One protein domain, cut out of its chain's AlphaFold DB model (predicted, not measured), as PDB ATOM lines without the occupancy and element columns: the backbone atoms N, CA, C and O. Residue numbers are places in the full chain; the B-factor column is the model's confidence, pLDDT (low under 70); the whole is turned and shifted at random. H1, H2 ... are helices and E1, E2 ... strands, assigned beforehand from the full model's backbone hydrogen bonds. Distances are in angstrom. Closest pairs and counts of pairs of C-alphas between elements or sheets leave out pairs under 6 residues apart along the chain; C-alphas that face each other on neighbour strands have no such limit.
ATOM      1  N   VAL A   9     149.897 147.752 192.588       73.69
ATOM      2  CA  VAL A   9     151.193 148.411 192.366       73.69
ATOM      3  C   VAL A   9     151.231 149.775 193.054       73.69
ATOM      4  O   VAL A   9     152.164 150.061 193.798       73.69
ATOM      5  N   GLU A  10     150.183 150.583 192.898       72.81
ATOM      6  CA  GLU A  10     150.062 151.881 193.568       72.81
ATOM      7  C   GLU A  10     150.117 151.734 195.096       72.81
ATOM      8  O   GLU A  10     150.829 152.471 195.774       72.81
ATOM      9  N   SER A  11     149.426 150.736 195.652       78.56
ATOM     10  CA  SER A  11     149.428 150.475 197.096       78.56
ATOM     11  C   SER A  11     150.802 150.023 197.608       78.56
ATOM     12  O   SER A  11     151.201 150.386 198.715       78.56
ATOM     13  N   GLN A  12     151.550 149.254 196.814       79.25
ATOM     14  CA  GLN A  12     152.918 148.854 197.146       79.25
ATOM     15  C   GLN A  12     153.874 150.048 197.118       79.25
ATOM     16  O   GLN A  12     154.618 150.247 198.078       79.25
ATOM     17  N   LEU A  13     153.808 150.874 196.070       77.31
ATOM     18  CA  LEU A  13     154.596 152.104 195.958       77.31
ATOM     19  C   LEU A  13     154.296 153.057 197.117       77.31
ATOM     20  O   LEU A  13     155.215 153.550 197.769       77.31
ATOM     21  N   LEU A  14     153.016 153.232 197.447       80.81
ATOM     22  CA  LEU A  14     152.568 154.022 198.588       80.81
ATOM     23  C   LEU A  14     153.177 153.524 199.905       80.81
ATOM     24  O   LEU A  14     153.675 154.327 200.691       80.81
ATOM     25  N   ASN A  15     153.174 152.211 200.142       83.56
ATOM     26  CA  ASN A  15     153.758 151.629 201.351       83.56
ATOM     27  C   ASN A  15     155.274 151.867 201.436       83.56
ATOM     28  O   ASN A  15     155.787 152.172 202.517       83.56
ATOM     29  N   VAL A  16     155.985 151.759 200.310       84.62
ATOM     30  CA  VAL A  16     157.426 152.051 200.225       84.62
ATOM     31  C   VAL A  16     157.689 153.524 200.542       84.62
ATOM     32  O   VAL A  16     158.468 153.831 201.445       84.62
ATOM     33  N   VAL A  17     156.978 154.440 199.879       86.81
ATOM     34  CA  VAL A  17     157.106 155.889 200.100       86.81
ATOM     35  C   VAL A  17     156.777 156.252 201.549       86.81
ATOM     36  O   VAL A  17     157.550 156.952 202.200       86.81
ATOM     37  N   GLN A  18     155.684 155.724 202.105       87.12
ATOM     38  CA  GLN A  18     155.284 155.963 203.492       87.12
ATOM     39  C   GLN A  18     156.359 155.521 204.491       87.12
ATOM     40  O   GLN A  18     156.615 156.222 205.475       87.12
ATOM     41  N   ARG A  19     156.975 154.353 204.272       88.06
ATOM     42  CA  ARG A  19     158.063 153.863 205.124       88.06
ATOM     43  C   ARG A  19     159.241 154.833 205.096       88.06
ATOM     44  O   ARG A  19     159.728 155.203 206.163       88.06
ATOM     45  N   HIS A  20     159.661 155.272 203.913       90.19
ATOM     46  CA  HIS A  20     160.794 156.189 203.766       90.19
ATOM     47  C   HIS A  20     160.520 157.565 204.353       90.19
ATOM     48  O   HIS A  20     161.366 158.093 205.068       90.19
ATOM     49  N   LEU A  21     159.313 158.100 204.157       89.69
ATOM     50  CA  LEU A  21     158.891 159.355 204.774       89.69
ATOM     51  C   LEU A  21     159.005 159.295 206.301       89.69
ATOM     52  O   LEU A  21     159.542 160.213 206.910       89.69
ATOM     53  N   ARG A  22     158.582 158.189 206.924       89.00
ATOM     54  CA  ARG A  22     158.704 158.014 208.380       89.00
ATOM     55  C   ARG A  22     160.141 157.842 208.860       89.00
ATOM     56  O   ARG A  22     160.472 158.281 209.955       89.00
ATOM     57  N   VAL A  23     160.986 157.177 208.074       89.25
ATOM     58  CA  VAL A  23     162.404 156.987 208.415       89.25
ATOM     59  C   VAL A  23     163.167 158.307 208.342       89.25
ATOM     60  O   VAL A  23     164.012 158.561 209.194       89.25
ATOM     61  N   ILE A  24     162.877 159.133 207.338       88.19
ATOM     62  CA  ILE A  24     163.618 160.369 207.075       88.19
ATOM     63  C   ILE A  24     163.065 161.528 207.908       88.19
ATOM     64  O   ILE A  24     163.824 162.214 208.581       88.19
ATOM     65  N   PHE A  25     161.743 161.714 207.926       85.38
ATOM     66  CA  PHE A  25     161.097 162.858 208.580       85.38
ATOM     67  C   PHE A  25     160.494 162.530 209.954       85.38
ATOM     68  O   PHE A  25     159.942 163.413 210.616       85.38
ATOM     69  N   GLY A  26     160.611 161.278 210.406       85.56
ATOM     70  CA  GLY A  26     160.175 160.830 211.726       85.56
ATOM     71  C   GLY A  26     158.683 160.492 211.823       85.56
ATOM     72  O   GLY A  26     158.015 160.124 210.857       85.56
ATOM     73  N   GLY A  27     158.145 160.568 213.041       83.75
ATOM     74  CA  GLY A  27     156.733 160.290 213.305       83.75
ATOM     75  C   GLY A  27     155.810 161.335 212.674       83.75
ATOM     76  O   GLY A  27     156.007 162.534 212.854       83.75
ATOM     77  N   GLY A  28     154.769 160.879 211.974       84.81
ATOM     78  CA  GLY A  28     153.814 161.761 211.310       84.81
ATOM     79  C   GLY A  28     152.516 161.071 210.896       84.81
ATOM     80  O   GLY A  28     152.395 159.841 210.908       84.81
ATOM     81  N   ASN A  29     151.535 161.889 210.527       86.44
ATOM     82  CA  ASN A  29     150.257 161.468 209.976       86.44
ATOM     83  C   ASN A  29     150.354 161.357 208.458       86.44
ATOM     84  O   ASN A  29     150.927 162.221 207.806       86.44
ATOM     85  N   LEU A  30     149.746 160.316 207.894       86.62
ATOM     86  CA  LEU A  30     149.630 160.153 206.450       86.62
ATOM     87  C   LEU A  30     148.174 160.337 206.026       86.62
ATOM     88  O   LEU A  30     147.250 159.812 206.654       86.62
ATOM     89  N   THR A  31     147.973 161.058 204.936       86.19
ATOM     90  CA  THR A  31     146.679 161.288 204.309       86.19
ATOM     91  C   THR A  31     146.798 160.998 202.827       86.19
ATOM     92  O   THR A  31     147.585 161.633 202.141       86.19
ATOM     93  N   ARG A  32     145.991 160.069 202.321       81.44
ATOM     94  CA  ARG A  32     145.859 159.852 200.881       81.44
ATOM     95  C   ARG A  32     144.815 160.814 200.315       81.44
ATOM     96  O   ARG A  32     143.740 160.941 200.906       81.44
ATOM     97  N   GLY A  33     145.157 161.490 199.228       74.88
ATOM     98  CA  GLY A  33     144.246 162.268 198.395       74.88
ATOM     99  C   GLY A  33     144.153 161.664 197.003       74.88
ATOM    100  O   GLY A  33     144.750 160.620 196.727       74.88
ATOM    101  N   ASP A  34     143.414 162.332 196.130       73.88
ATOM    102  CA  ASP A  34     143.361 161.959 194.722       73.88
ATOM    103  C   ASP A  34     144.686 162.357 194.058       73.88
ATOM    104  O   ASP A  34     145.068 163.524 194.064       73.88
ATOM    105  N   GLY A  35     145.426 161.367 193.554       73.25
ATOM    106  CA  GLY A  35     146.698 161.571 192.846       73.25
ATOM    107  C   GLY A  35     147.903 161.938 193.721       73.25
ATOM    108  O   GLY A  35     149.011 162.043 193.200       73.25
ATOM    109  N   CYS A  36     147.731 162.094 195.037       81.25
ATOM    110  CA  CYS A  36     148.807 162.533 195.922       81.25
ATOM    111  C   CYS A  36     148.715 161.983 197.353       81.25
ATOM    112  O   CYS A  36     147.685 161.487 197.827       81.25
ATOM    113  N   ILE A  37     149.835 162.082 198.065       85.00
ATOM    114  CA  ILE A  37     149.971 161.678 199.461       85.00
ATOM    115  C   ILE A  37     150.472 162.866 200.255       85.00
ATOM    116  O   ILE A  37     151.508 163.438 199.940       85.00
ATOM    117  N   LEU A  38     149.767 163.180 201.330       88.44
ATOM    118  CA  LEU A  38     150.147 164.198 202.285       88.44
ATOM    119  C   LEU A  38     150.713 163.532 203.542       88.44
ATOM    120  O   LEU A  38     150.004 162.809 204.249       88.44
ATOM    121  N   PHE A  39     151.982 163.793 203.833       89.88
ATOM    122  CA  PHE A  39     152.645 163.420 205.073       89.88
ATOM    123  C   PHE A  39     152.847 164.642 205.960       89.88
ATOM    124  O   PHE A  39     153.346 165.675 205.526       89.88
ATOM    125  N   THR A  40     152.475 164.493 207.223       89.06
ATOM    126  CA  THR A  40     152.333 165.592 208.163       89.06
ATOM    127  C   THR A  40     153.095 165.289 209.456       89.06
ATOM    128  O   THR A  40     152.736 164.344 210.158       89.06
ATOM    129  N   ALA A  41     154.109 166.079 209.810       86.44
ATOM    130  CA  ALA A  41     154.946 165.900 211.007       86.44
ATOM    131  C   ALA A  41     154.963 167.160 211.903       86.44
ATOM    132  O   ALA A  41     154.164 168.073 211.709       86.44
ATOM    133  N   GLN A  42     155.848 167.217 212.905       84.38
ATOM    134  CA  GLN A  42     156.033 168.409 213.755       84.38
ATOM    135  C   GLN A  42     156.825 169.509 213.024       84.38
ATOM    136  O   GLN A  42     157.818 169.170 212.385       84.38
ATOM    137  N   PRO A  43     156.425 170.792 213.105       84.44
ATOM    138  CA  PRO A  43     157.034 171.895 212.359       84.44
ATOM    139  C   PRO A  43     158.490 172.126 212.773       84.44
ATOM    140  O   PRO A  43     158.855 171.900 213.929       84.44
ATOM    141  N   ILE A  44     159.307 172.625 211.843       85.12
ATOM    142  CA  ILE A  44     160.704 172.993 212.122       85.12
ATOM    143  C   ILE A  44     160.782 174.430 212.631       85.12
ATOM    144  O   ILE A  44     160.101 175.304 212.083       85.12
ATOM    145  N   PRO A  45     161.644 174.714 213.621       82.31
ATOM    146  CA  PRO A  45     162.089 176.073 213.889       82.31
ATOM    147  C   PRO A  45     162.711 176.726 212.643       82.31
ATOM    148  O   PRO A  45     163.557 176.136 211.972       82.31
ATOM    149  N   ILE A  46     162.309 177.964 212.360       83.31
ATOM    150  CA  ILE A  46     162.823 178.745 211.227       83.31
ATOM    151  C   ILE A  46     164.301 179.082 211.473       83.31
ATOM    152  O   ILE A  46     164.665 179.491 212.576       83.31
ATOM    153  N   GLY A  47     165.145 178.932 210.450       78.88
ATOM    154  CA  GLY A  47     166.558 179.317 210.489       78.88
ATOM    155  C   GLY A  47     167.478 178.368 211.265       78.88
ATOM    156  O   GLY A  47     168.621 178.726 211.542       78.88
ATOM    157  N   GLY A  48     167.003 177.175 211.637       83.62
ATOM    158  CA  GLY A  48     167.798 176.165 212.343       83.62
ATOM    159  C   GLY A  48     168.497 175.159 211.422       83.62
ATOM    160  O   GLY A  48     168.170 175.027 210.242       83.62
ATOM    161  N   GLU A  49     169.414 174.363 211.986       87.19
ATOM    162  CA  GLU A  49     170.097 173.280 211.256       87.19
ATOM    163  C   GLU A  49     169.125 172.285 210.611       87.19
ATOM    164  O   GLU A  49     169.383 171.768 209.528       87.19
ATOM    165  N   GLU A  50     167.999 172.007 211.269       85.31
ATOM    166  CA  GLU A  50     166.974 171.114 210.730       85.31
ATOM    167  C   GLU A  50     166.362 171.637 209.428       85.31
ATOM    168  O   GLU A  50     166.077 170.847 208.533       85.31
ATOM    169  N   GLU A  51     166.179 172.951 209.298       87.88
ATOM    170  CA  GLU A  51     165.664 173.555 208.068       87.88
ATOM    171  C   GLU A  51     166.729 173.534 206.963       87.88
ATOM    172  O   GLU A  51     166.417 173.255 205.805       87.88
ATOM    173  N   ALA A  52     168.001 173.734 207.325       86.56
ATOM    174  CA  ALA A  52     169.125 173.621 206.396       86.56
ATOM    175  C   ALA A  52     169.305 172.190 205.853       86.56
ATOM    176  O   ALA A  52     169.691 172.014 204.696       86.56
ATOM    177  N   ARG A  53     168.979 171.166 206.656       90.81
ATOM    178  CA  ARG A  53     169.057 169.745 206.270       90.81
ATOM    179  C   ARG A  53     167.942 169.283 205.327       90.81
ATOM    180  O   ARG A  53     168.085 168.226 204.722       90.81
ATOM    181  N   LEU A  54     166.879 170.064 205.118       90.81
ATOM    182  CA  LEU A  54     165.736 169.639 204.293       90.81
ATOM    183  C   LEU A  54     166.108 169.235 202.865       90.81
ATOM    184  O   LEU A  54     165.554 168.275 202.332       90.81
ATOM    185  N   THR A  55     167.056 169.941 202.249       92.56
ATOM    186  CA  THR A  55     167.534 169.600 200.906       92.56
ATOM    187  C   THR A  55     168.238 168.237 200.896       92.56
ATOM    188  O   THR A  55     168.049 167.448 199.971       92.56
ATOM    189  N   ASP A  56     169.003 167.922 201.945       93.19
ATOM    190  CA  ASP A  56     169.645 166.613 202.119       93.19
ATOM    191  C   ASP A  56     168.634 165.497 202.394       93.19
ATOM    192  O   ASP A  56     168.741 164.407 201.828       93.19
ATOM    193  N   ASP A  57     167.621 165.775 203.210       92.69
ATOM    194  CA  ASP A  57     166.561 164.821 203.523       92.69
ATOM    195  C   ASP A  57     165.714 164.494 202.285       92.69
ATOM    196  O   ASP A  57     165.433 163.319 202.023       92.69
ATOM    197  N   LEU A  58     165.370 165.496 201.465       92.25
ATOM    198  CA  LEU A  58     164.665 165.272 200.201       92.25
ATOM    199  C   LEU A  58     165.534 164.496 199.203       92.25
ATOM    200  O   LEU A  58     165.058 163.551 198.576       92.25
ATOM    201  N   GLN A  59     166.823 164.827 199.095       93.38
ATOM    202  CA  GLN A  59     167.774 164.093 198.256       93.38
ATOM    203  C   GLN A  59     167.842 162.616 198.671       93.38
ATOM    204  O   GLN A  59     167.791 161.712 197.830       93.38
ATOM    205  N   ARG A  60     167.924 162.361 199.980       92.81
ATOM    206  CA  ARG A  60     167.930 161.014 200.551       92.81
ATOM    207  C   ARG A  60     166.620 160.281 200.282       92.81
ATOM    208  O   ARG A  60     166.670 159.098 199.943       92.81
ATOM    209  N   LEU A  61     165.474 160.955 200.396       91.31
ATOM    210  CA  LEU A  61     164.163 160.383 200.083       91.31
ATOM    211  C   LEU A  61     164.123 159.902 198.632       91.31
ATOM    212  O   LEU A  61     163.848 158.727 198.390       91.31
ATOM    213  N   CYS A  62     164.471 160.778 197.688       90.44
ATOM    214  CA  CYS A  62     164.451 160.468 196.260       90.44
ATOM    215  C   CYS A  62     165.353 159.277 195.932       90.44
ATOM    216  O   CYS A  62     164.922 158.314 195.301       90.44
ATOM    217  N   LEU A  63     166.597 159.308 196.421       91.62
ATOM    218  CA  LEU A  63     167.551 158.223 196.215       91.62
ATOM    219  C   LEU A  63     167.060 156.894 196.781       91.62
ATOM    220  O   LEU A  63     167.236 155.860 196.143       91.62
ATOM    221  N   THR A  64     166.470 156.909 197.974       90.94
ATOM    222  CA  THR A  64     166.028 155.675 198.628       90.94
ATOM    223  C   THR A  64     164.829 155.074 197.895       90.94
ATOM    224  O   THR A  64     164.824 153.874 197.641       90.94
ATOM    225  N   ILE A  65     163.870 155.901 197.460       88.00
ATOM    226  CA  ILE A  65     162.732 155.450 196.643       88.00
ATOM    227  C   ILE A  65     163.224 154.840 195.326       88.00
ATOM    228  O   ILE A  65     162.833 153.726 194.981       88.00
ATOM    229  N   VAL A  66     164.115 155.530 194.607       89.00
ATOM    230  CA  VAL A  66     164.631 155.047 193.316       89.00
ATOM    231  C   VAL A  66     165.417 153.750 193.484       89.00
ATOM    232  O   VAL A  66     165.215 152.817 192.706       89.00
ATOM    233  N   ARG A  67     166.266 153.640 194.512       91.06
ATOM    234  CA  ARG A  67     167.015 152.405 194.791       91.06
ATOM    235  C   ARG A  67     166.091 151.240 195.103       91.06
ATOM    236  O   ARG A  67     166.295 150.165 194.544       91.06
ATOM    237  N   ASP A  68     165.073 151.448 195.929       88.00
ATOM    238  CA  ASP A  68     164.118 150.393 196.267       88.00
ATOM    239  C   ASP A  68     163.311 149.944 195.044       88.00
ATOM    240  O   ASP A  68     163.140 148.747 194.825       88.00
ATOM    241  N   MET A  69     162.869 150.882 194.201       81.75
ATOM    242  CA  MET A  69     162.093 150.567 192.997       81.75
ATOM    243  C   MET A  69     162.908 149.871 191.901       81.75
ATOM    244  O   MET A  69     162.351 149.127 191.099       81.75
ATOM    245  N   THR A  70     164.216 150.121 191.835       85.25
ATOM    246  CA  THR A  70     165.089 149.632 190.752       85.25
ATOM    247  C   THR A  70     165.992 148.469 191.165       85.25
ATOM    248  O   THR A  70     166.836 148.046 190.377       85.25
ATOM    249  N   GLY A  71     165.861 147.962 192.394       85.94
ATOM    250  CA  GLY A  71     166.723 146.896 192.911       85.94
ATOM    251  C   GLY A  71     168.167 147.339 193.181       85.94
ATOM    252  O   GLY A  71     169.084 146.526 193.115       85.94
ATOM    253  N   GLY A  72     168.384 148.625 193.478       87.94
ATOM    254  CA  GLY A  72     169.665 149.167 193.941       87.94
ATOM    255  C   GLY A  72     170.308 150.220 193.040       87.94
ATOM    256  O   GLY A  72     171.307 150.813 193.454       87.94
ATOM    257  N   ARG A  73     169.746 150.498 191.856       91.75
ATOM    258  CA  ARG A  73     170.251 151.550 190.963       91.75
ATOM    259  C   ARG A  73     169.908 152.939 191.500       91.75
ATOM    260  O   ARG A  73     168.950 153.132 192.237       91.75
ATOM    261  N   THR A  74     170.687 153.936 191.096       91.94
ATOM    262  CA  THR A  74     170.485 155.341 191.493       91.94
ATOM    263  C   THR A  74     170.034 156.236 190.345       91.94
ATOM    264  O   THR A  74     169.887 157.442 190.525       91.94
ATOM    265  N   SER A  75     169.831 155.650 189.169       90.88
ATOM    266  CA  SER A  75     169.382 156.338 187.967       90.88
ATOM    267  C   SER A  75     168.173 155.615 187.399       90.88
ATOM    268  O   SER A  75     168.114 154.378 187.432       90.88
ATOM    269  N   LEU A  76     167.220 156.381 186.880       89.12
ATOM    270  CA  LEU A  76     165.989 155.879 186.283       89.12
ATOM    271  C   LEU A  76     165.690 156.684 185.019       89.12
ATOM    272  O   LEU A  76     165.740 157.912 185.038       89.12
ATOM    273  N   ARG A  77     165.355 155.996 183.926       88.75
ATOM    274  CA  ARG A  77     164.803 156.643 182.733       88.75
ATOM    275  C   ARG A  77     163.352 157.013 183.006       88.75
ATOM    276  O   ARG A  77     162.527 156.115 183.192       88.75
ATOM    277  N   LEU A  78     163.045 158.307 183.048       84.00
ATOM    278  CA  LEU A  78     161.662 158.744 183.203       84.00
ATOM    279  C   LEU A  78     160.907 158.542 181.883       84.00
ATOM    280  O   LEU A  78     161.519 158.469 180.810       84.00
ATOM    281  N   PRO A  79     159.573 158.416 181.929       80.94
ATOM    282  CA  PRO A  79     158.795 158.208 180.724       80.94
ATOM    283  C   PRO A  79     159.069 159.273 179.665       80.94
ATOM    284  O   PRO A  79     159.074 160.470 179.945       80.94
ATOM    285  N   SER A  80     159.230 158.815 178.424       78.69
ATOM    286  CA  SER A  80     159.483 159.652 177.245       78.69
ATOM    287  C   SER A  80     160.843 160.377 177.235       78.69
ATOM    288  O   SER A  80     161.043 161.257 176.394       78.69
ATOM    289  N   GLU A  81     161.765 160.080 178.161       85.88
ATOM    290  CA  GLU A  81     163.151 160.580 178.137       85.88
ATOM    291  C   GLU A  81     164.064 159.634 177.353       85.88
ATOM    292  O   GLU A  81     163.912 158.411 177.420       85.88
ATOM    293  N   SER A  82     165.023 160.195 176.613       83.94
ATOM    294  CA  SER A  82     166.077 159.422 175.944       83.94
ATOM    295  C   SER A  82     167.163 158.976 176.927       83.94
ATOM    296  O   SER A  82     167.641 157.843 176.857       83.94
ATOM    297  N   GLU A  83     167.493 159.841 177.884       88.25
ATOM    298  CA  GLU A  83     168.553 159.638 178.869       88.25
ATOM    299  C   GLU A  83     168.008 159.210 180.234       88.25
ATOM    300  O   GLU A  83     166.829 159.376 180.547       88.25
ATOM    301  N   GLU A  84     168.871 158.613 181.055       90.69
ATOM    302  CA  GLU A  84     168.524 158.321 182.443       90.69
ATOM    303  C   GLU A  84     168.725 159.546 183.333       90.69
ATOM    304  O   GLU A  84     169.781 160.178 183.328       90.69
ATOM    305  N   THR A  85     167.748 159.816 184.194       90.44
ATOM    306  CA  THR A  85     167.892 160.799 185.262       90.44
ATOM    307  C   THR A  85     168.703 160.187 186.405       90.44
ATOM    308  O   THR A  85     168.299 159.181 186.995       90.44
ATOM    309  N   ASN A  86     169.855 160.781 186.734       91.94
ATOM    310  CA  ASN A  86     170.704 160.345 187.845       91.94
ATOM    311  C   ASN A  86     170.310 161.047 189.150       91.94
ATOM    312  O   ASN A  86     170.663 162.204 189.392       91.94
ATOM    313  N   PHE A  87     169.660 160.307 190.044       91.12
ATOM    314  CA  PHE A  87     169.146 160.862 191.290       91.12
ATOM    315  C   PHE A  87     170.236 161.194 192.305       91.12
ATOM    316  O   PHE A  87     169.954 161.921 193.246       91.12
ATOM    317  N   THR A  88     171.489 160.749 192.131       91.12
ATOM    318  CA  THR A  88     172.609 161.164 193.009       91.12
ATOM    319  C   THR A  88     173.015 162.622 192.814       91.12
ATOM    320  O   THR A  88     173.713 163.183 193.657       91.12
ATOM    321  N   LEU A  89     172.586 163.235 191.708       89.44
ATOM    322  CA  LEU A  89     172.992 164.577 191.309       89.44
ATOM    323  C   LEU A  89     171.899 165.627 191.527       89.44
ATOM    324  O   LEU A  89     172.179 166.802 191.323       89.44
ATOM    325  N   VAL A  90     170.700 165.249 191.978       86.69
ATOM    326  CA  VAL A  90     169.564 166.179 192.104       86.69
ATOM    327  C   VAL A  90     169.884 167.331 193.065       86.69
ATOM    328  O   VAL A  90     169.656 168.484 192.724       86.69
ATOM    329  N   LYS A  91     170.550 167.070 194.199       87.50
ATOM    330  CA  LYS A  91     171.049 168.127 195.103       87.50
ATOM    331  C   LYS A  91     172.037 169.099 194.431       87.50
ATOM    332  O   LYS A  91     172.177 170.235 194.872       87.50
ATOM    333  N   LYS A  92     172.751 168.679 193.381       86.12
ATOM    334  CA  LYS A  92     173.631 169.576 192.608       86.12
ATOM    335  C   LYS A  92     172.850 170.449 191.623       86.12
ATOM    336  O   LYS A  92     173.400 171.423 191.129       86.12
ATOM    337  N   GLN A  93     171.594 170.102 191.356       83.94
ATOM    338  CA  GLN A  93     170.658 170.813 190.488       83.94
ATOM    339  C   GLN A  93     169.578 171.499 191.336       83.94
ATOM    340  O   GLN A  93     168.387 171.386 191.070       83.94
ATOM    341  N   VAL A  94     169.996 172.166 192.411       93.12
ATOM    342  CA  VAL A  94     169.099 172.997 193.216       93.12
ATOM    343  C   VAL A  94     169.109 174.398 192.620       93.12
ATOM    344  O   VAL A  94     170.159 175.042 192.560       93.12
ATOM    345  N   LEU A  95     167.947 174.863 192.172       94.31
ATOM    346  CA  LEU A  95     167.764 176.182 191.585       94.31
ATOM    347  C   LEU A  95     166.892 177.054 192.496       94.31
ATOM    348  O   LEU A  95     165.853 176.601 192.979       94.31
ATOM    349  N   PRO A  96     167.280 178.317 192.729       94.06
ATOM    350  CA  PRO A  96     166.353 179.334 193.207       94.06
ATOM    351  C   PRO A  96     165.139 179.462 192.272       94.06
ATOM    352  O   PRO A  96     165.272 179.270 191.063       94.06
ATOM    353  N   PHE A  97     163.971 179.787 192.825       93.62
ATOM    354  CA  PHE A  97     162.708 179.916 192.092       93.62
ATOM    355  C   PHE A  97     162.817 180.813 190.850       93.62
ATOM    356  O   PHE A  97     162.474 180.393 189.749       93.62
ATOM    357  N   ASP A  98     163.354 182.019 191.009       91.81
ATOM    358  CA  ASP A  98     163.567 182.996 189.938       91.81
ATOM    359  C   ASP A  98     164.489 182.456 188.836       91.81
ATOM    360  O   ASP A  98     164.215 182.604 187.643       91.81
ATOM    361  N   LYS A  99     165.564 181.768 189.230       92.56
ATOM    362  CA  LYS A  99     166.504 181.144 188.299       92.56
ATOM    363  C   LYS A  99     165.856 179.990 187.535       92.56
ATOM    364  O   LYS A  99     166.095 179.854 186.341       92.56
ATOM    365  N   PHE A 100     165.018 179.192 188.191       93.25
ATOM    366  CA  PHE A 100     164.260 178.129 187.532       93.25
ATOM    367  C   PHE A 100     163.285 178.692 186.482       93.25
ATOM    368  O   PHE A 100     163.243 178.183 185.363       93.25
ATOM    369  N   LEU A 101     162.572 179.781 186.797       92.19
ATOM    370  CA  LEU A 101     161.695 180.465 185.835       92.19
ATOM    371  C   LEU A 101     162.461 181.019 184.626       92.19
ATOM    372  O   LEU A 101     161.987 180.908 183.498       92.19
ATOM    373  N   LYS A 102     163.654 181.575 184.851       90.38
ATOM    374  CA  LYS A 102     164.541 182.060 183.784       90.38
ATOM    375  C   LYS A 102     165.035 180.927 182.887       90.38
ATOM    376  O   LYS A 102     164.963 181.034 181.668       90.38
ATOM    377  N   GLU A 103     165.528 179.843 183.483       89.00
ATOM    378  CA  GLU A 103     166.152 178.742 182.740       89.00
ATOM    379  C   GLU A 103     165.147 177.888 181.960       89.00
ATOM    380  O   GLU A 103     165.475 177.425 180.870       89.00
ATOM    381  N   VAL A 104     163.944 177.669 182.500       87.00
ATOM    382  CA  VAL A 104     162.943 176.780 181.884       87.00
ATOM    383  C   VAL A 104     161.828 177.557 181.188       87.00
ATOM    384  O   VAL A 104     161.428 177.187 180.089       87.00
ATOM    385  N   GLY A 105     161.339 178.635 181.803       78.69
ATOM    386  CA  GLY A 105     160.186 179.402 181.323       78.69
ATOM    387  C   GLY A 105     160.520 180.616 180.458       78.69
ATOM    388  O   GLY A 105     159.598 181.306 180.032       78.69
ATOM    389  N   ALA A 106     161.809 180.911 180.236       71.94
ATOM    390  CA  ALA A 106     162.283 182.104 179.525       71.94
ATOM    391  C   ALA A 106     161.697 183.427 180.072       71.94
ATOM    392  O   ALA A 106     161.362 184.341 179.321       71.94
ATOM    393  N   VAL A 107     161.546 183.530 181.397       79.31
ATOM    394  CA  VAL A 107     161.100 184.768 182.056       79.31
ATOM    395  C   VAL A 107     162.298 185.704 182.220       79.31
ATOM    396  O   VAL A 107     163.047 185.562 183.182       79.31
ATOM    397  N   ASP A 108     162.486 186.645 181.295       73.00
ATOM    398  CA  ASP A 108     163.695 187.486 181.234       73.00
ATOM    399  C   ASP A 108     163.926 188.330 182.509       73.00
ATOM    400  O   ASP A 108     165.028 188.326 183.064       73.00
ATOM    401  N   ASP A 109     162.872 188.951 183.055       76.31
ATOM    402  CA  ASP A 109     162.963 189.893 184.180       76.31
ATOM    403  C   ASP A 109     162.011 189.526 185.332       76.31
ATOM    404  O   ASP A 109     160.922 190.082 185.487       76.31
ATOM    405  N   PHE A 110     162.423 188.571 186.172       81.69
ATOM    406  CA  PHE A 110     161.717 188.298 187.428       81.69
ATOM    407  C   PHE A 110     162.008 189.405 188.464       81.69
ATOM    408  O   PHE A 110     163.181 189.712 188.684       81.69
ATOM    409  N   PRO A 111     160.986 190.001 189.109       82.00
ATOM    410  CA  PRO A 111     161.168 191.144 190.003       82.00
ATOM    411  C   PRO A 111     161.876 190.769 191.314       82.00
ATOM    412  O   PRO A 111     161.411 189.906 192.060       82.00
ATOM    413  N   ASP A 112     162.949 191.496 191.641       77.44
ATOM    414  CA  ASP A 112     163.756 191.289 192.857       77.44
ATOM    415  C   ASP A 112     162.984 191.570 194.160       77.44
ATOM    416  O   ASP A 112     163.324 191.059 195.225       77.44
ATOM    417  N   ASN A 113     161.927 192.380 194.085       79.19
ATOM    418  CA  ASN A 113     161.131 192.824 195.226       79.19
ATOM    419  C   ASN A 113     159.751 192.156 195.305       79.19
ATOM    420  O   ASN A 113     158.831 192.706 195.910       79.19
ATOM    421  N   ILE A 114     159.586 190.964 194.719       82.00
ATOM    422  CA  ILE A 114     158.308 190.234 194.753       82.00
ATOM    423  C   ILE A 114     157.785 190.005 196.185       82.00
ATOM    424  O   ILE A 114     156.577 189.968 196.402       82.00
ATOM    425  N   ASP A 115     158.687 189.923 197.166       81.25
ATOM    426  CA  ASP A 115     158.363 189.788 198.591       81.25
ATOM    427  C   ASP A 115     157.805 191.075 199.228       81.25
ATOM    428  O   ASP A 115     157.200 191.012 200.298       81.25
ATOM    429  N   GLU A 116     158.020 192.240 198.612       78.88
ATOM    430  CA  GLU A 116     157.501 193.535 199.079       78.88
ATOM    431  C   GLU A 116     156.075 193.791 198.586       78.88
ATOM    432  O   GLU A 116     155.335 194.589 199.172       78.88
ATOM    433  N   VAL A 117     155.667 193.102 197.517       68.00
ATOM    434  CA  VAL A 117     154.310 193.178 196.995       68.00
ATOM    435  C   VAL A 117     153.423 192.349 197.928       68.00
ATOM    436  O   VAL A 117     153.318 191.134 197.796       68.00
ATOM    437  N   SER A 118     152.863 193.037 198.934       56.88
ATOM    438  CA  SER A 118     152.035 192.522 200.041       56.88
ATOM    439  C   SER A 118     151.120 191.355 199.657       56.88
ATOM    440  O   SER A 118     150.665 191.358 198.519       56.88
ATOM    441  N   ASP A 119     150.766 190.504 200.638       64.31
ATOM    442  CA  ASP A 119     149.840 189.339 200.714       64.31
ATOM    443  C   ASP A 119     148.551 189.328 199.843       64.31
ATOM    444  O   ASP A 119     147.487 188.856 200.258       64.31
ATOM    445  N   GLN A 120     148.587 189.841 198.619       72.12
ATOM    446  CA  GLN A 120     147.459 189.895 197.717       72.12
ATOM    447  C   GLN A 120     147.228 188.481 197.185       72.12
ATOM    448  O   GLN A 120     148.087 187.933 196.487       72.12
ATOM    449  N   PRO A 121     146.053 187.881 197.448       73.94
ATOM    450  CA  PRO A 121     145.780 186.500 197.059       73.94
ATOM    451  C   PRO A 121     145.860 186.290 195.540       73.94
ATOM    452  O   PRO A 121     146.170 185.194 195.082       73.94
ATOM    453  N   ASN A 122     145.633 187.350 194.760       83.94
ATOM    454  CA  ASN A 122     145.742 187.324 193.305       83.94
ATOM    455  C   ASN A 122     147.186 187.093 192.838       83.94
ATOM    456  O   ASN A 122     147.399 186.357 191.883       83.94
ATOM    457  N   ILE A 123     148.175 187.678 193.522       84.19
ATOM    458  CA  ILE A 123     149.595 187.521 193.173       84.19
ATOM    459  C   ILE A 123     150.042 186.091 193.448       84.19
ATOM    460  O   ILE A 123     150.688 185.481 192.602       84.19
ATOM    461  N   HIS A 124     149.632 185.531 194.589       85.31
ATOM    462  CA  HIS A 124     149.880 184.127 194.898       85.31
ATOM    463  C   HIS A 124     149.348 183.205 193.790       85.31
ATOM    464  O   HIS A 124     150.086 182.361 193.291       85.31
ATOM    465  N   LEU A 125     148.094 183.401 193.362       86.31
ATOM    466  CA  LEU A 125     147.484 182.589 192.306       86.31
ATOM    467  C   LEU A 125     148.219 182.720 190.966       86.31
ATOM    468  O   LEU A 125     148.435 181.718 190.287       86.31
ATOM    469  N   VAL A 126     148.607 183.939 190.583       89.75
ATOM    470  CA  VAL A 126     149.355 184.186 189.341       89.75
ATOM    471  C   VAL A 126     150.723 183.506 189.384       89.75
ATOM    472  O   VAL A 126     151.086 182.836 188.422       89.75
ATOM    473  N   LEU A 127     151.457 183.620 190.494       90.06
ATOM    474  CA  LEU A 127     152.770 182.988 190.644       90.06
ATOM    475  C   LEU A 127     152.690 181.460 190.665       90.06
ATOM    476  O   LEU A 127     153.520 180.812 190.039       90.06
ATOM    477  N   GLU A 128     151.690 180.880 191.335       90.06
ATOM    478  CA  GLU A 128     151.444 179.433 191.283       90.06
ATOM    479  C   GLU A 128     151.101 178.974 189.864       90.06
ATOM    480  O   GLU A 128     151.596 177.945 189.412       90.06
ATOM    481  N   THR A 129     150.289 179.738 189.129       90.69
ATOM    482  CA  THR A 129     149.941 179.404 187.739       90.69
ATOM    483  C   THR A 129     151.184 179.435 186.851       90.69
ATOM    484  O   THR A 129     151.494 178.435 186.212       90.69
ATOM    485  N   LEU A 130     151.954 180.527 186.904       91.44
ATOM    486  CA  LEU A 130     153.213 180.663 186.169       91.44
ATOM    487  C   LEU A 130     154.192 179.535 186.514       91.44
ATOM    488  O   LEU A 130     154.795 178.942 185.627       91.44
ATOM    489  N   TYR A 131     154.346 179.221 187.800       92.88
ATOM    490  CA  TYR A 131     155.235 178.153 188.236       92.88
ATOM    491  C   TYR A 131     154.815 176.792 187.670       92.88
ATOM    492  O   TYR A 131     155.665 176.055 187.176       92.88
ATOM    493  N   ASN A 132     153.519 176.469 187.692       92.00
ATOM    494  CA  ASN A 132     153.003 175.215 187.142       92.00
ATOM    495  C   ASN A 132     153.151 175.129 185.613       92.00
ATOM    496  O   ASN A 132     153.448 174.049 185.091       92.00
ATOM    497  N   ASP A 133     153.006 176.250 184.904       91.00
ATOM    498  CA  ASP A 133     153.262 176.324 183.463       91.00
ATOM    499  C   ASP A 133     154.742 176.034 183.170       91.00
ATOM    500  O   ASP A 133     155.059 175.124 182.405       91.00
ATOM    501  N   VAL A 134     155.663 176.688 183.883       92.31
ATOM    502  CA  VAL A 134     157.108 176.447 183.721       92.31
ATOM    503  C   VAL A 134     157.506 175.020 184.107       92.31
ATOM    504  O   VAL A 134     158.315 174.385 183.430       92.31
ATOM    505  N   VAL A 135     156.921 174.463 185.170       92.38
ATOM    506  CA  VAL A 135     157.103 173.048 185.532       92.38
ATOM    507  C   VAL A 135     156.700 172.131 184.373       92.38
ATOM    508  O   VAL A 135     157.392 171.142 184.110       92.38
ATOM    509  N   SER A 136     155.619 172.464 183.664       89.62
ATOM    510  CA  SER A 136     155.110 171.711 182.508       89.62
ATOM    511  C   SER A 136     156.028 171.787 181.280       89.62
ATOM    512  O   SER A 136     155.992 170.880 180.438       89.62
ATOM    513  N   ASP A 137     156.887 172.802 181.218       90.50
ATOM    514  CA  ASP A 137     157.868 173.015 180.149       90.50
ATOM    515  C   ASP A 137     159.227 172.353 180.418       90.50
ATOM    516  O   ASP A 137     160.054 172.243 179.508       90.50
ATOM    517  N   LEU A 138     159.457 171.815 181.624       88.94
ATOM    518  CA  LEU A 138     160.682 171.074 181.924       88.94
ATOM    519  C   LEU A 138     160.830 169.862 180.985       88.94
ATOM    520  O   LEU A 138     160.109 168.863 181.093       88.94
ATOM    521  N   ALA A 139     161.811 169.942 180.082       86.06
ATOM    522  CA  ALA A 139     161.991 168.983 178.995       86.06
ATOM    523  C   ALA A 139     162.390 167.579 179.477       86.06
ATOM    524  O   ALA A 139     161.868 166.575 178.979       86.06
ATOM    525  N   SER A 140     163.312 167.504 180.438       88.44
ATOM    526  CA  SER A 140     163.840 166.247 180.973       88.44
ATOM    527  C   SER A 140     164.524 166.444 182.322       88.44
ATOM    528  O   SER A 140     165.011 167.536 182.615       88.44
ATOM    529  N   GLY A 141     164.663 165.365 183.081       89.81
ATOM    530  CA  GLY A 141     165.438 165.327 184.309       89.81
ATOM    531  C   GLY A 141     164.601 165.510 185.569       89.81
ATOM    532  O   GLY A 141     163.365 165.501 185.564       89.81
ATOM    533  N   ALA A 142     165.329 165.696 186.666       91.44
ATOM    534  CA  ALA A 142     164.789 166.049 187.965       91.44
ATOM    535  C   ALA A 142     165.604 167.198 188.563       91.44
ATOM    536  O   ALA A 142     166.832 167.129 188.603       91.44
ATOM    537  N   VAL A 143     164.913 168.218 189.058       93.50
ATOM    538  CA  VAL A 143     165.494 169.449 189.600       93.50
ATOM    539  C   VAL A 143     164.826 169.767 190.932       93.50
ATOM    540  O   VAL A 143     163.641 169.492 191.128       93.50
ATOM    541  N   MET A 144     165.586 170.322 191.870       95.31
ATOM    542  CA  MET A 144     165.022 170.857 193.107       95.31
ATOM    543  C   MET A 144     164.884 172.367 192.989       95.31
ATOM    544  O   MET A 144     165.834 173.040 192.599       95.31
ATOM    545  N   VAL A 145     163.732 172.904 193.368       95.69
ATOM    546  CA  VAL A 145     163.476 174.343 193.392       95.69
ATOM    547  C   VAL A 145     163.383 174.804 194.838       95.69
ATOM    548  O   VAL A 145     162.668 174.200 195.636       95.69
ATOM    549  N   GLU A 146     164.113 175.857 195.194       95.00
ATOM    550  CA  GLU A 146     164.092 176.466 196.527       95.00
ATOM    551  C   GLU A 146     163.990 177.994 196.462       95.00
ATOM    552  O   GLU A 146     163.894 178.576 195.387       95.00
ATOM    553  N   LYS A 147     164.039 178.656 197.628       92.50
ATOM    554  CA  LYS A 147     163.963 180.126 197.747       92.50
ATOM    555  C   LYS A 147     162.721 180.694 197.054       92.50
ATOM    556  O   LYS A 147     162.795 181.662 196.305       92.50
ATOM    557  N   PHE A 148     161.582 180.055 197.305       92.88
ATOM    558  CA  PHE A 148     160.292 180.557 196.857       92.88
ATOM    559  C   PHE A 148     159.990 181.924 197.487       92.88
ATOM    560  O   PHE A 148     160.337 182.132 198.655       92.88
ATOM    561  N   PRO A 149     159.289 182.812 196.759       90.69
ATOM    562  CA  PRO A 149     158.754 184.049 197.311       90.69
ATOM    563  C   PRO A 149     157.919 183.811 198.575       90.69
ATOM    564  O   PRO A 149     157.165 182.833 198.664       90.69
ATOM    565  N   LYS A 150     157.971 184.743 199.530       88.12
ATOM    566  CA  LYS A 150     157.195 184.685 200.781       88.12
ATOM    567  C   LYS A 150     155.699 184.602 200.529       88.12
ATOM    568  O   LYS A 150     155.003 183.923 201.269       88.12
ATOM    569  N   VAL A 151     155.198 185.223 199.464       86.12
ATOM    570  CA  VAL A 151     153.776 185.139 199.099       86.12
ATOM    571  C   VAL A 151     153.322 183.698 198.788       86.12
ATOM    572  O   VAL A 151     152.158 183.370 198.999       86.12
ATOM    573  N   MET A 152     154.238 182.816 198.359       86.88
ATOM    574  CA  MET A 152     153.987 181.381 198.120       86.88
ATOM    575  C   MET A 152     154.348 180.505 199.331       86.88
ATOM    576  O   MET A 152     153.822 179.405 199.495       86.88
ATOM    577  N   CYS A 153     155.256 180.974 200.191       86.44
ATOM    578  CA  CYS A 153     155.647 180.295 201.425       86.44
ATOM    579  C   CYS A 153     155.854 181.310 202.567       86.44
ATOM    580  O   CYS A 153     156.995 181.650 202.889       86.44
ATOM    581  N   PRO A 154     154.771 181.794 203.212       82.31
ATOM    582  CA  PRO A 154     154.866 182.895 204.181       82.31
ATOM    583  C   PRO A 154     155.620 182.537 205.463       82.31
ATOM    584  O   PRO A 154     156.079 183.408 206.199       82.31
ATOM    585  N   THR A 155     155.714 181.244 205.767       83.50
ATOM    586  CA  THR A 155     156.383 180.714 206.954       83.50
ATOM    587  C   THR A 155     157.378 179.644 206.555       83.50
ATOM    588  O   THR A 155     157.023 178.745 205.803       83.50
ATOM    589  N   GLY A 156     158.584 179.689 207.117       86.50
ATOM    590  CA  GLY A 156     159.589 178.654 206.891       86.50
ATOM    591  C   GLY A 156     160.108 178.601 205.451       86.50
ATOM    592  O   GLY A 156     160.237 179.627 204.785       86.50
ATOM    593  N   LYS A 157     160.425 177.390 204.991       90.75
ATOM    594  CA  LYS A 157     161.039 177.076 203.700       90.75
ATOM    595  C   LYS A 157     160.157 176.103 202.919       90.75
ATOM    596  O   LYS A 157     159.751 175.077 203.467       90.75
ATOM    597  N   ARG A 158     159.959 176.389 201.630       92.88
ATOM    598  CA  ARG A 158     159.430 175.459 200.622       92.88
ATOM    599  C   ARG A 158     160.565 174.916 199.753       92.88
ATOM    600  O   ARG A 158     161.494 175.654 199.408       92.88
ATOM    601  N   LEU A 159     160.484 173.635 199.423       94.44
ATOM    602  CA  LEU A 159     161.383 172.933 198.517       94.44
ATOM    603  C   LEU A 159     160.554 171.989 197.644       94.44
ATOM    604  O   LEU A 159     159.891 171.101 198.177       94.44
ATOM    605  N   ASP A 160     160.643 172.143 196.328       95.00
ATOM    606  CA  ASP A 160     159.911 171.305 195.379       95.00
ATOM    607  C   ASP A 160     160.903 170.428 194.599       95.00
ATOM    608  O   ASP A 160     161.898 170.923 194.078       95.00
ATOM    609  N   LEU A 161     160.651 169.121 194.510       94.62
ATOM    610  CA  LEU A 161     161.262 168.227 193.532       94.62
ATOM    611  C   LEU A 161     160.380 168.210 192.291       94.62
ATOM    612  O   LEU A 161     159.312 167.590 192.281       94.62
ATOM    613  N   VAL A 162     160.876 168.819 191.229       93.12
ATOM    614  CA  VAL A 162     160.238 168.794 189.921       93.12
ATOM    615  C   VAL A 162     160.878 167.683 189.106       93.12
ATOM    616  O   VAL A 162     162.101 167.581 189.015       93.12
ATOM    617  N   MET A 163     160.052 166.833 188.510       89.75
ATOM    618  CA  MET A 163     160.491 165.836 187.541       89.75
ATOM    619  C   MET A 163     159.623 165.998 186.316       89.75
ATOM    620  O   MET A 163     158.408 166.079 186.464       89.75
ATOM    621  N   ARG A 164     160.245 166.050 185.135       84.06
ATOM    622  CA  ARG A 164     159.604 166.171 183.816       84.06
ATOM    623  C   ARG A 164     158.087 166.432 183.857       84.06
ATOM    624  O   ARG A 164     157.297 165.493 183.992       84.06
ATOM    625  N   LYS A 165     157.686 167.684 183.642       81.31
ATOM    626  CA  LYS A 165     156.283 168.113 183.543       81.31
ATOM    627  C   LYS A 165     155.412 167.942 184.796       81.31
ATOM    628  O   LYS A 165     154.201 168.092 184.685       81.31
ATOM    629  N   ALA A 166     155.968 167.610 185.963       85.25
ATOM    630  CA  ALA A 166     155.215 167.662 187.217       85.25
ATOM    631  C   ALA A 166     156.071 168.037 188.430       85.25
ATOM    632  O   ALA A 166     157.274 167.768 188.492       85.25
ATOM    633  N   SER A 167     155.407 168.600 189.439       85.75
ATOM    634  CA  SER A 167     155.963 168.758 190.779       85.75
ATOM    635  C   SER A 167     155.701 167.480 191.576       85.75
ATOM    636  O   SER A 167     154.607 167.238 192.070       85.75
ATOM    637  N   CYS A 168     156.704 166.608 191.663       87.81
ATOM    638  CA  CYS A 168     156.541 165.271 192.236       87.81
ATOM    639  C   CYS A 168     156.570 165.264 193.763       87.81
ATOM    640  O   CYS A 168     155.932 164.410 194.378       87.81
ATOM    641  N   VAL A 169     157.336 166.162 194.391       91.12
ATOM    642  CA  VAL A 169     157.387 166.276 195.855       91.12
ATOM    643  C   VAL A 169     157.451 167.739 196.253       91.12
ATOM    644  O   VAL A 169     158.340 168.441 195.801       91.12
ATOM    645  N   GLN A 170     156.591 168.180 197.161       92.75
ATOM    646  CA  GLN A 170     156.661 169.507 197.770       92.75
ATOM    647  C   GLN A 170     156.886 169.355 199.267       92.75
ATOM    648  O   GLN A 170     156.129 168.654 199.938       92.75
ATOM    649  N   VAL A 171     157.920 169.997 199.801       92.50
ATOM    650  CA  VAL A 171     158.301 169.935 201.213       92.50
ATOM    651  C   VAL A 171     158.230 171.326 201.816       92.50
ATOM    652  O   VAL A 171     158.847 172.259 201.312       92.50
ATOM    653  N   TYR A 172     157.532 171.439 202.942       92.00
ATOM    654  CA  TYR A 172     157.392 172.677 203.697       92.00
ATOM    655  C   TYR A 172     157.902 172.480 205.127       92.00
ATOM    656  O   TYR A 172     157.434 171.592 205.851       92.00
ATOM    657  N   SER A 173     158.857 173.317 205.550       90.31
ATOM    658  CA  SER A 173     159.412 173.280 206.912       90.31
ATOM    659  C   SER A 173     158.369 173.689 207.959       90.31
ATOM    660  O   SER A 173     158.314 173.120 209.054       90.31
ATOM    661  N   ASN A 174     157.520 174.651 207.600       86.56
ATOM    662  CA  ASN A 174     156.457 175.202 208.423       86.56
ATOM    663  C   ASN A 174     155.380 175.812 207.514       86.56
ATOM    664  O   ASN A 174     155.702 176.387 206.481       86.56
ATOM    665  N   LEU A 175     154.108 175.706 207.889       79.88
ATOM    666  CA  LEU A 175     152.996 176.307 207.156       79.88
ATOM    667  C   LEU A 175     152.045 177.029 208.112       79.88
ATOM    668  O   LEU A 175     151.542 176.446 209.075       79.88
ATOM    669  N   SER A 176     151.740 178.291 207.806       72.62
ATOM    670  CA  SER A 176     150.704 179.071 208.491       72.62
ATOM    671  C   SER A 176     149.289 178.655 208.090       72.62
ATOM    672  O   SER A 176     148.355 178.791 208.885       72.62
ATOM    673  N   THR A 177     149.121 178.139 206.870       73.38
ATOM    674  CA  THR A 177     147.826 177.726 206.335       73.38
ATOM    675  C   THR A 177     147.799 176.226 206.045       73.38
ATOM    676  O   THR A 177     148.734 175.694 205.452       73.38
ATOM    677  N   PRO A 178     146.722 175.525 206.442       70.25
ATOM    678  CA  PRO A 178     146.583 174.112 206.135       70.25
ATOM    679  C   PRO A 178     146.344 173.922 204.639       70.25
ATOM    680  O   PRO A 178     145.562 174.677 204.033       70.25
ATOM    681  N   LEU A 179     146.959 172.883 204.073       75.62
ATOM    682  CA  LEU A 179     146.760 172.509 202.675       75.62
ATOM    683  C   LEU A 179     145.300 172.074 202.434       75.62
ATOM    684  O   LEU A 179     144.624 171.621 203.368       75.62
ATOM    685  N   PRO A 180     144.778 172.167 201.195       66.50
ATOM    686  CA  PRO A 180     143.390 171.810 200.884       66.50
ATOM    687  C   PRO A 180     142.964 170.425 201.409       66.50
ATOM    688  O   PRO A 180     141.870 170.270 201.960       66.50
ATOM    689  N   MET A 181     143.862 169.436 201.345       70.25
ATOM    690  CA  MET A 181     143.633 168.074 201.843       70.25
ATOM    691  C   MET A 181     143.454 167.978 203.366       70.25
ATOM    692  O   MET A 181     142.759 167.086 203.857       70.25
ATOM    693  N   GLU A 182     144.050 168.889 204.133       67.12
ATOM    694  CA  GLU A 182     143.866 168.952 205.586       67.12
ATOM    695  C   GLU A 182     142.501 169.554 205.942       67.12
ATOM    696  O   GLU A 182     141.836 169.092 206.874       67.12
ATOM    697  N   ARG A 183     142.035 170.535 205.154       60.62
ATOM    698  CA  ARG A 183     140.727 171.189 205.335       60.62
ATOM    699  C   ARG A 183     139.563 170.234 205.065       60.62
ATOM    700  O   ARG A 183     138.585 170.233 205.807       60.62
ATOM    701  N   ALA A 184     139.689 169.349 204.076       58.56
ATOM    702  CA  ALA A 184     138.676 168.331 203.775       58.56
ATOM    703  C   ALA A 184     138.428 167.336 204.934       58.56
ATOM    704  O   ALA A 184     137.387 166.681 204.993       58.56
ATOM    705  N   LYS A 185     139.365 167.216 205.887       54.31
ATOM    706  CA  LYS A 185     139.206 166.383 207.090       54.31
ATOM    707  C   LYS A 185     138.555 167.114 208.262       54.31
ATOM    708  O   LYS A 185     137.952 166.451 209.108       54.31
ATOM    709  N   SER A 186     138.680 168.439 208.340       51.53
ATOM    710  CA  SER A 186     138.095 169.242 209.425       51.53
ATOM    711  C   SER A 186     136.608 169.550 209.216       51.53
ATOM    712  O   SER A 186     135.931 169.899 210.178       51.53
ATOM    713  N   SER A 187     136.085 169.355 208.001       46.84
ATOM    714  CA  SER A 187     134.668 169.535 207.652       46.84
ATOM    715  C   SER A 187     133.761 168.346 208.005       46.84
ATOM    716  O   SER A 187     132.540 168.456 207.898       46.84
ATOM    717  N   ARG A 188     134.308 167.213 208.476       39.94
ATOM    718  CA  ARG A 188     133.494 166.162 209.114       39.94
ATOM    719  C   ARG A 188     133.155 166.605 210.542       39.94
ATOM    720  O   ARG A 188     134.085 166.969 211.264       39.94
ATOM    721  N   PRO A 199     150.799 173.990 215.255       36.88
ATOM    722  CA  PRO A 199     151.209 174.032 213.840       36.88
ATOM    723  C   PRO A 199     152.111 172.838 213.451       36.88
ATOM    724  O   PRO A 199     152.463 172.051 214.324       36.88
ATOM    725  N   ILE A 200     152.412 172.665 212.148       36.59
ATOM    726  CA  ILE A 200     152.652 171.371 211.460       36.59
ATOM    727  C   ILE A 200     153.768 171.442 210.357       36.59
ATOM    728  O   ILE A 200     153.891 172.468 209.695       36.59
ATOM    729  N   ARG A 201     154.540 170.349 210.128       39.66
ATOM    730  CA  ARG A 201     155.441 170.045 208.966       39.66
ATOM    731  C   ARG A 201     154.658 169.320 207.857       39.66
ATOM    732  O   ARG A 201     153.908 168.405 208.200       39.66
ATOM    733  N   THR A 202     154.920 169.586 206.571       48.31
ATOM    734  CA  THR A 202     154.124 169.012 205.465       48.31
ATOM    735  C   THR A 202     154.963 168.570 204.260       48.31
ATOM    736  O   THR A 202     155.780 169.338 203.765       48.31
ATOM    737  N   ALA A 203     154.725 167.357 203.754       38.91
ATOM    738  CA  ALA A 203     155.234 166.870 202.472       38.91
ATOM    739  C   ALA A 203     154.079 166.350 201.595       38.91
ATOM    740  O   ALA A 203     153.319 165.492 202.046       38.91
ATOM    741  N   LEU A 204     153.943 166.859 200.368       44.44
ATOM    742  CA  LEU A 204     153.009 166.365 199.350       44.44
ATOM    743  C   LEU A 204     153.800 165.583 198.296       44.44
ATOM    744  O   LEU A 204     154.771 166.113 197.774       44.44
ATOM    745  N   VAL A 205     153.417 164.344 197.996       45.22
ATOM    746  CA  VAL A 205     154.015 163.535 196.916       45.22
ATOM    747  C   VAL A 205     152.946 163.276 195.857       45.22
ATOM    748  O   VAL A 205     151.944 162.638 196.182       45.22
ATOM    749  N   GLU A 206     153.136 163.753 194.627       40.22
ATOM    750  CA  GLU A 206     152.260 163.463 193.483       40.22
ATOM    751  C   GLU A 206     152.706 162.184 192.759       40.22
ATOM    752  O   GLU A 206     153.889 161.967 192.494       40.22
ATOM    753  N   GLY A 207     151.751 161.311 192.427       32.78
ATOM    754  CA  GLY A 207     151.983 160.159 191.557       32.78
ATOM    755  C   GLY A 207     151.642 160.514 190.112       32.78
ATOM    756  O   GLY A 207     150.465 160.639 189.782       32.78
TER     757      GLY A 207
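AT A GLANCE: This is residues 9 to 188 and 199 to 207 of the 219 residues of an uncharacterized protein of Trypanosoma brucei equiperdum (UniProt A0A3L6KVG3). A twisted sheet of seven strands runs through the middle, with H1, H3 and H4 over one face and H5 and H6 on the other: three layers, helices on both faces of a sheet. H7 grazes the sheet, and H2 is not on it. The printed part has 189 residues with seven named helices and seven named strands, in the order H1 E1 E2 H2 H3 H4 E3 H5 H6 E4 E5 E6 H7 E7; the class is mixed, helices and strands. Across the sheet the order is E1 E2 E7 E6 E5 E4 E3, mixed. The whole is compact, with a radius of gyration of the C-alphas of 16.5 A and spans of 48 by 44 by 33 A.

IN THESE COORDINATES: Find C-alpha 9 at (151.193, 148.411, 192.366); from there H1 runs 23.9 A to residue 25. Next come E1, residues 29 to 32, E2, 36 to 41, H2, 49 to 52, and H3, 54 to 70, 24.2 A long. Then read H4, 87 to 93, E3, 94 to 96, H5, 97 to 105, and H6, 121 to 137, 24.8 A long. E4, 142 to 146, E5, 158 to 163, and E6, 166 to 172, 17.4 A long, form a meander, each strand the antiparallel neighbour of the one before. H7, 180 to 186, precedes E7, 201 to 206, which ends at C-alpha 206 (152.260, 163.463, 193.483).

HOW THE PARTS SIT: Begin at edge strand E1: N 29 and O 40 of E2, its antiparallel hairpin partner, are 2.8 A apart, within hydrogen-bond range. E7 is antiparallel to E2 (N 39 and O 203, 2.8 A) and to E6 (N 170 and O 204, 2.8 A). E5 is antiparallel to E6, with N 161 and O 169 at 2.7 A, and to E4, with N 145 and O 160 at 2.8 A. E3 is parallel to E4, with N 95 and O 144 at 2.8 A; E3, H5 H6 and E4 form a strand-helix-strand unit with a right-handed crossover. H1 touches H3 at C-alphas 24 and 57, 6.4 A apart; H3 touches H4 at C-alphas 63 and 87, 5.8 A; H5 touches H6 at C-alphas 105 and 134, 4.9 A. H2 and H3 meet only through their link. H1, H3, H5 and H6 have every O i to N i+4 pair within range; H4 has 1 of 3, with 2 of 4 O i to N i+3, and H7 1 of 3, with 3 of 4.

THE WHOLE: C-alphas 71 and 118, the farthest apart, are 48.5 A from each other. Residues 189 to 198 are not printed, a gap of 20.0 A between C-alphas 188 and 199. The links H3 to H4, H5 to H6 and E4 to E5 are long. Confidence is under 70 at residues 117 to 119, 180, 182 to 188 and 199 to 207.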